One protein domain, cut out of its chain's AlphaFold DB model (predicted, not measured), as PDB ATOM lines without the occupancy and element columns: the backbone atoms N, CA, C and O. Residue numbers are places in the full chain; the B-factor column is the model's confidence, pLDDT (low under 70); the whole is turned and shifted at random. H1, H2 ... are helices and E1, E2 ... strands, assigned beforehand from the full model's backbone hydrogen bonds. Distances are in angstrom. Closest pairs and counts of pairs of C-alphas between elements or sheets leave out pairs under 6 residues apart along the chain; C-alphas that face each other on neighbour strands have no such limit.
ATOM      1  N   ASP A  48      -5.562 -39.655 -52.748       82.75
ATOM      2  CA  ASP A  48      -6.634 -40.664 -52.739       82.75
ATOM      3  C   ASP A  48      -6.869 -41.301 -51.351       82.75
ATOM      4  O   ASP A  48      -7.168 -42.490 -51.216       82.75
ATOM      5  N   PHE A  49      -6.692 -40.514 -50.286       84.50
ATOM      6  CA  PHE A  49      -6.853 -40.973 -48.908       84.50
ATOM      7  C   PHE A  49      -8.327 -40.863 -48.470       84.50
ATOM      8  O   PHE A  49      -8.935 -39.805 -48.654       84.50
ATOM      9  N   PRO A  50      -8.909 -41.920 -47.869       89.94
ATOM     10  CA  PRO A  50     -10.297 -41.906 -47.429       89.94
ATOM     11  C   PRO A  50     -10.509 -40.965 -46.240       89.94
ATOM     12  O   PRO A  50      -9.900 -41.117 -45.181       89.94
ATOM     13  N   VAL A  51     -11.449 -40.039 -46.390       89.75
ATOM     14  CA  VAL A  51     -11.868 -39.098 -45.353       89.75
ATOM     15  C   VAL A  51     -13.235 -39.509 -44.823       89.75
ATOM     16  O   VAL A  51     -14.222 -39.487 -45.556       89.75
ATOM     17  N   LEU A  52     -13.302 -39.840 -43.533       92.06
ATOM     18  CA  LEU A  52     -14.563 -40.089 -42.840       92.06
ATOM     19  C   LEU A  52     -15.201 -38.773 -42.383       92.06
ATOM     20  O   LEU A  52     -14.592 -37.992 -41.652       92.06
ATOM     21  N   MET A  53     -16.454 -38.555 -42.764       91.12
ATOM     22  CA  MET A  53     -17.251 -37.398 -42.369       91.12
ATOM     23  C   MET A  53     -18.429 -37.840 -41.511       91.12
ATOM     24  O   MET A  53     -19.261 -38.636 -41.942       91.12
ATOM     25  N   HIS A  54     -18.524 -37.285 -40.304       94.31
ATOM     26  CA  HIS A  54     -19.662 -37.492 -39.416       94.31
ATOM     27  C   HIS A  54     -20.711 -36.402 -39.626       94.31
ATOM     28  O   HIS A  54     -20.397 -35.214 -39.574       94.31
ATOM     29  N   LEU A  55     -21.962 -36.812 -39.812       94.00
ATOM     30  CA  LEU A  55     -23.116 -35.947 -40.037       94.00
ATOM     31  C   LEU A  55     -24.046 -36.042 -38.824       94.00
ATOM     32  O   LEU A  55     -24.527 -37.130 -38.497       94.00
ATOM     33  N   SER A  56     -24.272 -34.925 -38.137       95.94
ATOM     34  CA  SER A  56     -25.190 -34.828 -36.999       95.94
ATOM     35  C   SER A  56     -25.568 -33.368 -36.714       95.94
ATOM     36  O   SER A  56     -25.183 -32.476 -37.464       95.94
ATOM     37  N   GLY A  57     -26.280 -33.109 -35.612       95.94
ATOM     38  CA  GLY A  57     -26.523 -31.743 -35.122       95.94
ATOM     39  C   GLY A  57     -25.282 -31.024 -34.581       95.94
ATOM     40  O   GLY A  57     -25.378 -29.879 -34.158       95.94
ATOM     41  N   SER A  58     -24.124 -31.692 -34.551       95.44
ATOM     42  CA  SER A  58     -22.835 -31.064 -34.274       95.44
ATOM     43  C   SER A  58     -21.715 -31.830 -34.976       95.44
ATOM     44  O   SER A  58     -21.314 -32.917 -34.553       95.44
ATOM     45  N   SER A  59     -21.236 -31.277 -36.083       92.62
ATOM     46  CA  SER A  59     -20.282 -31.919 -36.983       92.62
ATOM     47  C   SER A  59     -19.025 -31.080 -37.203       92.62
ATOM     48  O   SER A  59     -19.033 -29.849 -37.164       92.62
ATOM     49  N   GLY A  60     -17.910 -31.767 -37.457       89.81
ATOM     50  CA  GLY A  60     -16.609 -31.129 -37.660       89.81
ATOM     51  C   GLY A  60     -16.073 -30.423 -36.408       89.81
ATOM     52  O   GLY A  60     -16.519 -30.656 -35.287       89.81
ATOM     53  N   LYS A  61     -15.074 -29.556 -36.599       89.50
ATOM     54  CA  LYS A  61     -14.389 -28.854 -35.499       89.50
ATOM     55  C   LYS A  61     -15.183 -27.696 -34.905       89.50
ATOM     56  O   LYS A  61     -14.944 -27.320 -33.763       89.50
ATOM     57  N   THR A  62     -16.079 -27.110 -35.690       90.12
ATOM     58  CA  THR A  62     -16.887 -25.949 -35.297       90.12
ATOM     59  C   THR A  62     -18.255 -26.347 -34.754       90.12
ATOM     60  O   THR A  62     -18.980 -25.480 -34.278       90.12
ATOM     61  N   GLY A  63     -18.596 -27.642 -34.789       92.31
ATOM     62  CA  GLY A  63     -19.885 -28.143 -34.329       92.31
ATOM     63  C   GLY A  63     -21.046 -27.725 -35.228       92.31
ATOM     64  O   GLY A  63     -22.119 -27.439 -34.710       92.31
ATOM     65  N   GLU A  64     -20.824 -27.686 -36.544       91.88
ATOM     66  CA  GLU A  64     -21.824 -27.298 -37.544       91.88
ATOM     67  C   GLU A  64     -23.059 -28.203 -37.461       91.88
ATOM     68  O   GLU A  64     -22.930 -29.429 -37.371       91.88
ATOM     69  N   ASP A  65     -24.252 -27.614 -37.508       93.00
ATOM     70  CA  ASP A  65     -25.502 -28.370 -37.522       93.00
ATOM     71  C   ASP A  65     -25.806 -28.843 -38.948       93.00
ATOM     72  O   ASP A  65     -26.116 -28.056 -39.839       93.00
ATOM     73  N   MET A  66     -25.720 -30.155 -39.170       91.31
ATOM     74  CA  MET A  66     -26.012 -30.775 -40.462       91.31
ATOM     75  C   MET A  66     -27.383 -31.457 -40.494       91.31
ATOM     76  O   MET A  66     -27.647 -32.241 -41.406       91.31
ATOM     77  N   THR A  67     -28.268 -31.207 -39.524       90.75
ATOM     78  CA  THR A  67     -29.550 -31.925 -39.397       90.75
ATOM     79  C   THR A  67     -30.472 -31.763 -40.609       90.75
ATOM     80  O   THR A  67     -31.229 -32.682 -40.944       90.75
ATOM     81  N   ASP A  68     -30.335 -30.656 -41.341       90.19
ATOM     82  CA  ASP A  68     -31.056 -30.381 -42.585       90.19
ATOM     83  C   ASP A  68     -30.881 -31.473 -43.650       90.19
ATOM     84  O   ASP A  68     -31.806 -31.739 -44.423       90.19
ATOM     85  N   ILE A  69     -29.740 -32.168 -43.685       88.94
ATOM     86  CA  ILE A  69     -29.520 -33.240 -44.662       88.94
ATOM     87  C   ILE A  69     -30.500 -34.403 -44.450       88.94
ATOM     88  O   ILE A  69     -31.023 -34.962 -45.417       88.94
ATOM     89  N   PHE A  70     -30.814 -34.735 -43.197       91.12
ATOM     90  CA  PHE A  70     -31.706 -35.846 -42.865       91.12
ATOM     91  C   PHE A  70     -33.162 -35.498 -43.162       91.12
ATOM     92  O   PHE A  70     -33.902 -36.354 -43.646       91.12
ATOM     93  N   SER A  71     -33.568 -34.239 -42.958       90.56
ATOM     94  CA  SER A  71     -34.924 -33.788 -43.295       90.56
ATOM     95  C   SER A  71     -35.179 -33.813 -44.807       90.56
ATOM     96  O   SER A  71     -36.282 -34.137 -45.248       90.56
ATOM     97  N   LYS A  72     -34.150 -33.527 -45.617       86.75
ATOM     98  CA  LYS A  72     -34.240 -33.542 -47.084       86.75
ATOM     99  C   LYS A  72     -34.148 -34.935 -47.684       86.75
ATOM    100  O   LYS A  72     -34.881 -35.241 -48.626       86.75
ATOM    101  N   LEU A  73     -33.230 -35.760 -47.192       88.81
ATOM    102  CA  LEU A  73     -32.967 -37.073 -47.777       88.81
ATOM    103  C   LEU A  73     -33.849 -38.176 -47.187       88.81
ATOM    104  O   LEU A  73     -34.086 -39.190 -47.853       88.81
ATOM    105  N   GLY A  74     -34.351 -37.991 -45.964       89.81
ATOM    106  CA  GLY A  74     -35.048 -39.034 -45.220       89.81
ATOM    107  C   GLY A  74     -34.216 -40.317 -45.200       89.81
ATOM    108  O   GLY A  74     -33.002 -40.289 -45.018       89.81
ATOM    109  N   ASN A  75     -34.846 -41.456 -45.480       89.25
ATOM    110  CA  ASN A  75     -34.170 -42.758 -45.480       89.25
ATOM    111  C   ASN A  75     -33.339 -43.053 -46.747       89.25
ATOM    112  O   ASN A  75     -32.876 -44.180 -46.907       89.25
ATOM    113  N   ASN A  76     -33.145 -42.091 -47.661       86.88
ATOM    114  CA  ASN A  76     -32.401 -42.302 -48.907       86.88
ATOM    115  C   ASN A  76     -31.072 -41.525 -48.941       86.88
ATOM    116  O   ASN A  76     -30.954 -40.483 -49.589       86.88
ATOM    117  N   ALA A  77     -30.058 -42.083 -48.280       85.31
ATOM    118  CA  ALA A  77     -28.701 -41.534 -48.224       85.31
ATOM    119  C   ALA A  77     -27.944 -41.563 -49.564       85.31
ATOM    120  O   ALA A  77     -26.976 -40.832 -49.740       85.31
ATOM    121  N   GLN A  78     -28.379 -42.378 -50.534       85.00
ATOM    122  CA  GLN A  78     -27.687 -42.552 -51.822       85.00
ATOM    123  C   GLN A  78     -27.742 -41.308 -52.719       85.00
ATOM    124  O   GLN A  78     -27.158 -41.285 -53.798       85.00
ATOM    125  N   LYS A  79     -28.458 -40.270 -52.286       85.44
ATOM    126  CA  LYS A  79     -28.532 -38.979 -52.964       85.44
ATOM    127  C   LYS A  79     -27.419 -38.020 -52.548       85.44
ATOM    128  O   LYS A  79     -27.409 -36.902 -53.039       85.44
ATOM    129  N   ILE A  80     -26.517 -38.395 -51.645       88.25
ATOM    130  CA  ILE A  80     -25.394 -37.532 -51.266       88.25
ATOM    131  C   ILE A  80     -24.375 -37.501 -52.404       88.25
ATOM    132  O   ILE A  80     -23.922 -38.543 -52.872       88.25
ATOM    133  N   ALA A  81     -23.998 -36.295 -52.815       87.94
ATOM    134  CA  ALA A  81     -22.884 -36.049 -53.716       87.94
ATOM    135  C   ALA A  81     -21.861 -35.165 -53.006       87.94
ATOM    136  O   ALA A  81     -22.231 -34.249 -52.270       87.94
ATOM    137  N   VAL A  82     -20.582 -35.444 -53.237       88.88
ATOM    138  CA  VAL A  82     -19.481 -34.612 -52.759       88.88
ATOM    139  C   VAL A  82     -18.595 -34.293 -53.946       88.88
ATOM    140  O   VAL A  82     -18.339 -35.164 -54.779       88.88
ATOM    141  N   THR A  83     -18.162 -33.045 -54.039       88.12
ATOM    142  CA  THR A  83     -17.243 -32.590 -55.077       88.12
ATOM    143  C   THR A  83     -16.012 -31.961 -54.471       88.12
ATOM    144  O   THR A  83     -16.032 -31.503 -53.325       88.12
ATOM    145  N   THR A  84     -14.963 -31.863 -55.279       86.06
ATOM    146  CA  THR A  84     -13.846 -30.978 -54.965       86.06
ATOM    147  C   THR A  84     -14.317 -29.518 -54.911       86.06
ATOM    148  O   THR A  84     -15.463 -29.183 -55.235       86.06
ATOM    149  N   SER A  85     -13.418 -28.623 -54.506       82.94
ATOM    150  CA  SER A  85     -13.705 -27.193 -54.380       82.94
ATOM    151  C   SER A  85     -14.072 -26.503 -55.697       82.94
ATOM    152  O   SER A  85     -14.532 -25.368 -55.650       82.94
ATOM    153  N   ASP A  86     -13.906 -27.155 -56.852       81.00
ATOM    154  CA  ASP A  86     -14.347 -26.640 -58.151       81.00
ATOM    155  C   ASP A  86     -15.871 -26.720 -58.368       81.00
ATOM    156  O   ASP A  86     -16.388 -26.115 -59.308       81.00
ATOM    157  N   GLY A  87     -16.596 -27.449 -57.510       78.62
ATOM    158  CA  GLY A  87     -18.042 -27.655 -57.620       78.62
ATOM    159  C   GLY A  87     -18.468 -28.494 -58.828       78.62
ATOM    160  O   GLY A  87     -19.643 -28.478 -59.188       78.62
ATOM    161  N   LEU A  88     -17.538 -29.194 -59.485       81.44
ATOM    162  CA  LEU A  88     -17.777 -29.953 -60.719       81.44
ATOM    163  C   LEU A  88     -17.219 -31.375 -60.644       81.44
ATOM    164  O   LEU A  88     -17.877 -32.320 -61.082       81.44
ATOM    165  N   THR A  89     -16.018 -31.541 -60.098       84.94
ATOM    166  CA  THR A  89     -15.347 -32.837 -60.016       84.94
ATOM    167  C   THR A  89     -15.917 -33.620 -58.843       84.94
ATOM    168  O   THR A  89     -15.664 -33.289 -57.686       84.94
ATOM    169  N   GLN A  90     -16.716 -34.645 -59.139       86.19
ATOM    170  CA  GLN A  90     -17.336 -35.497 -58.129       86.19
ATOM    171  C   GLN A  90     -16.341 -36.507 -57.549       86.19
ATOM    172  O   GLN A  90     -15.626 -37.186 -58.285       86.19
ATOM    173  N   CYS A  91     -16.348 -36.632 -56.225       89.06
ATOM    174  CA  CYS A  91     -15.544 -37.588 -55.477       89.06
ATOM    175  C   CYS A  91     -16.288 -38.922 -55.323       89.06
ATOM    176  O   CYS A  91     -17.524 -38.974 -55.327       89.06
ATOM    177  N   SER A  92     -15.540 -40.013 -55.137       90.31
ATOM    178  CA  SER A  92     -16.148 -41.302 -54.783       90.31
ATOM    179  C   SER A  92     -16.633 -41.254 -53.338       90.31
ATOM    180  O   SER A  92     -15.898 -40.800 -52.461       90.31
ATOM    181  N   VAL A  93     -17.862 -41.714 -53.091       89.38
ATOM    182  CA  VAL A  93     -18.491 -41.676 -51.765       89.38
ATOM    183  C   VAL A  93     -19.061 -43.032 -51.375       89.38
ATOM    184  O   VAL A  93     -19.650 -43.734 -52.197       89.38
ATOM    185  N   GLU A  94     -18.932 -43.365 -50.099       93.06
ATOM    186  CA  GLU A  94     -19.528 -44.541 -49.479       93.06
ATOM    187  C   GLU A  94     -20.313 -44.118 -48.237       93.06
ATOM    188  O   GLU A  94     -19.816 -43.382 -47.384       93.06
ATOM    189  N   ILE A  95     -21.559 -44.579 -48.131       93.38
ATOM    190  CA  ILE A  95     -22.366 -44.386 -46.926       93.38
ATOM    191  C   ILE A  95     -22.028 -45.515 -45.955       93.38
ATOM    192  O   ILE A  95     -22.507 -46.635 -46.122       93.38
ATOM    193  N   GLU A  96     -21.233 -45.217 -44.932       94.94
ATOM    194  CA  GLU A  96     -20.864 -46.192 -43.899       94.94
ATOM    195  C   GLU A  96     -22.025 -46.400 -42.911       94.94
ATOM    196  O   GLU A  96     -22.331 -47.525 -42.507       94.94
ATOM    197  N   ARG A  97     -22.722 -45.318 -42.544       94.62
ATOM    198  CA  ARG A  97     -23.890 -45.377 -41.659       94.62
ATOM    199  C   ARG A  97     -24.921 -44.319 -42.016       94.62
ATOM    200  O   ARG A  97     -24.585 -43.173 -42.300       94.62
ATOM    201  N   TRP A  98     -26.197 -44.681 -41.891       95.56
ATOM    202  CA  TRP A  98     -27.298 -43.736 -42.028       95.56
ATOM    203  C   TRP A  98     -28.472 -44.069 -41.108       95.56
ATOM    204  O   TRP A  98     -29.042 -45.155 -41.184       95.56
ATOM    205  N   ASP A  99     -28.845 -43.113 -40.264       95.81
ATOM    206  CA  ASP A  99     -30.038 -43.143 -39.423       95.81
ATOM    207  C   ASP A  99     -30.686 -41.753 -39.438       95.81
ATOM    208  O   ASP A  99     -30.334 -40.856 -38.668       95.81
ATOM    209  N   ALA A 100     -31.630 -41.567 -40.362       94.31
ATOM    210  CA  ALA A 100     -32.311 -40.290 -40.538       94.31
ATOM    211  C   ALA A 100     -33.247 -39.939 -39.379       94.31
ATOM    212  O   ALA A 100     -33.460 -38.758 -39.117       94.31
ATOM    213  N   LEU A 101     -33.782 -40.939 -38.670       95.06
ATOM    214  CA  LEU A 101     -34.652 -40.704 -37.517       95.06
ATOM    215  C   LEU A 101     -33.842 -40.212 -36.316       95.06
ATOM    216  O   LEU A 101     -34.289 -39.315 -35.605       95.06
ATOM    217  N   ALA A 102     -32.645 -40.765 -36.108       95.25
ATOM    218  CA  ALA A 102     -31.731 -40.305 -35.066       95.25
ATOM    219  C   ALA A 102     -30.921 -39.056 -35.461       95.25
ATOM    220  O   ALA A 102     -30.217 -38.508 -34.610       95.25
ATOM    221  N   GLY A 103     -30.970 -38.634 -36.731       94.94
ATOM    222  CA  GLY A 103     -30.176 -37.521 -37.257       94.94
ATOM    223  C   GLY A 103     -28.673 -37.803 -37.217       94.94
ATOM    224  O   GLY A 103     -27.895 -36.951 -36.786       94.94
ATOM    225  N   ARG A 104     -28.264 -39.028 -37.574       95.50
ATOM    226  CA  ARG A 104     -26.862 -39.472 -37.523       95.50
ATOM    227  C   ARG A 104     -26.466 -40.191 -38.802       95.50
ATOM    228  O   ARG A 104     -27.122 -41.141 -39.221       95.50
ATOM    229  N   GLY A 105     -25.337 -39.800 -39.376       95.12
ATOM    230  CA  GLY A 105     -24.767 -40.458 -40.545       95.12
ATOM    231  C   GLY A 105     -23.249 -40.404 -40.551       95.12
ATOM    232  O   GLY A 105     -22.641 -39.559 -39.892       95.12
ATOM    233  N   SER A 106     -22.639 -41.310 -41.303       94.31
ATOM    234  CA  SER A 106     -21.229 -41.233 -41.655       94.31
ATOM    235  C   SER A 106     -21.022 -41.562 -43.127       94.31
ATOM    236  O   SER A 106     -21.620 -42.496 -43.667       94.31
ATOM    237  N   VAL A 107     -20.207 -40.738 -43.780       93.50
ATOM    238  CA  VAL A 107     -19.895 -40.829 -45.207       93.50
ATOM    239  C   VAL A 107     -18.387 -40.835 -45.357       93.50
ATOM    240  O   VAL A 107     -17.714 -39.948 -44.834       93.50
ATOM    241  N   VAL A 108     -17.859 -41.816 -46.074       93.31
ATOM    242  CA  VAL A 108     -16.456 -41.847 -46.477       93.31
ATOM    243  C   VAL A 108     -16.357 -41.258 -47.874       93.31
ATOM    244  O   VAL A 108     -17.098 -41.654 -48.770       93.31
ATOM    245  N   MET A 109     -15.453 -40.306 -48.059       91.88
ATOM    246  CA  MET A 109     -15.117 -39.728 -49.358       91.88
ATOM    247  C   MET A 109     -13.672 -40.066 -49.717       91.88
ATOM    248  O   MET A 109     -12.808 -40.057 -48.844       91.88
ATOM    249  N   ILE A 110     -13.401 -40.274 -51.003       87.69
ATOM    250  CA  ILE A 110     -12.044 -40.299 -51.561       87.69
ATOM    251  C   ILE A 110     -11.905 -39.080 -52.496       87.69
ATOM    252  O   ILE A 110     -12.581 -39.075 -53.533       87.69
ATOM    253  N   PRO A 111     -11.144 -38.037 -52.089       79.69
ATOM    254  CA  PRO A 111     -10.969 -36.790 -52.841       79.69
ATOM    255  C   PRO A 111     -10.246 -36.955 -54.174       79.69
ATOM    256  O   PRO A 111      -9.320 -37.791 -54.228       79.69
TER     257      PRO A 111
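This is residues 48 to 111 of the 111 residues of an uncharacterized protein of Methanoregulaceae archaeon (UniProt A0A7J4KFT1). A small, bowed sheet of three strands, with E3 in the middle, makes a wall; a short helix, H1, grazes it, and two long loops make much of the rest. Residues 56 to 67 loop out beyond the E1 edge, and residues 74 to 91 lead back from H1 to E2. The 64 printed residues hold E1, H1, E2 and E3 in that order; the sheet E1 - E3 - E2 is antiparallel throughout. The class is mixed, helices and strands, with 26 residues, under half, in named elements. The whole is compact, with a radius of gyration of the C-alphas of 11.7 A, and spans 31 by 26 by 20 A.

E1, residues 51 to 55, begins at C-alpha 51 (-11.868, -39.098, -45.353) and is 12.8 A long. H1, residues 68 to 73, is 8.7 A long. E2, residues 92 to 99, is 20.8 A long and bends by 56 degrees at residue 96. E3, residues 104 to 110, is 20.4 A long and ends at C-alpha 110 (-12.044, -40.299, -51.561).

E1 and E3 are antiparallel at 158 degrees, with N 53 and O 107 2.8 A apart, within hydrogen-bond range. E2 and E3 form a hairpin at 169 degrees, with N 94 and O 108 2.8 A apart, also within range. E1, H1 and E2 form a split strand-helix-strand unit, two strands running the same way with E3 between them; its crossover is right-handed. H1 only grazes the sheet, with residues 69 to 70; every O i to N i+4 pair in it is within hydrogen-bond range.

The C-alphas of Asp 86 and Leu 101 are the two farthest apart, at 32.2 A. The printed part has no cut. The links E1 to H1 and H1 to E2 are long; E2 to E3 is tight. No printed residue is under 70 in pLDDT.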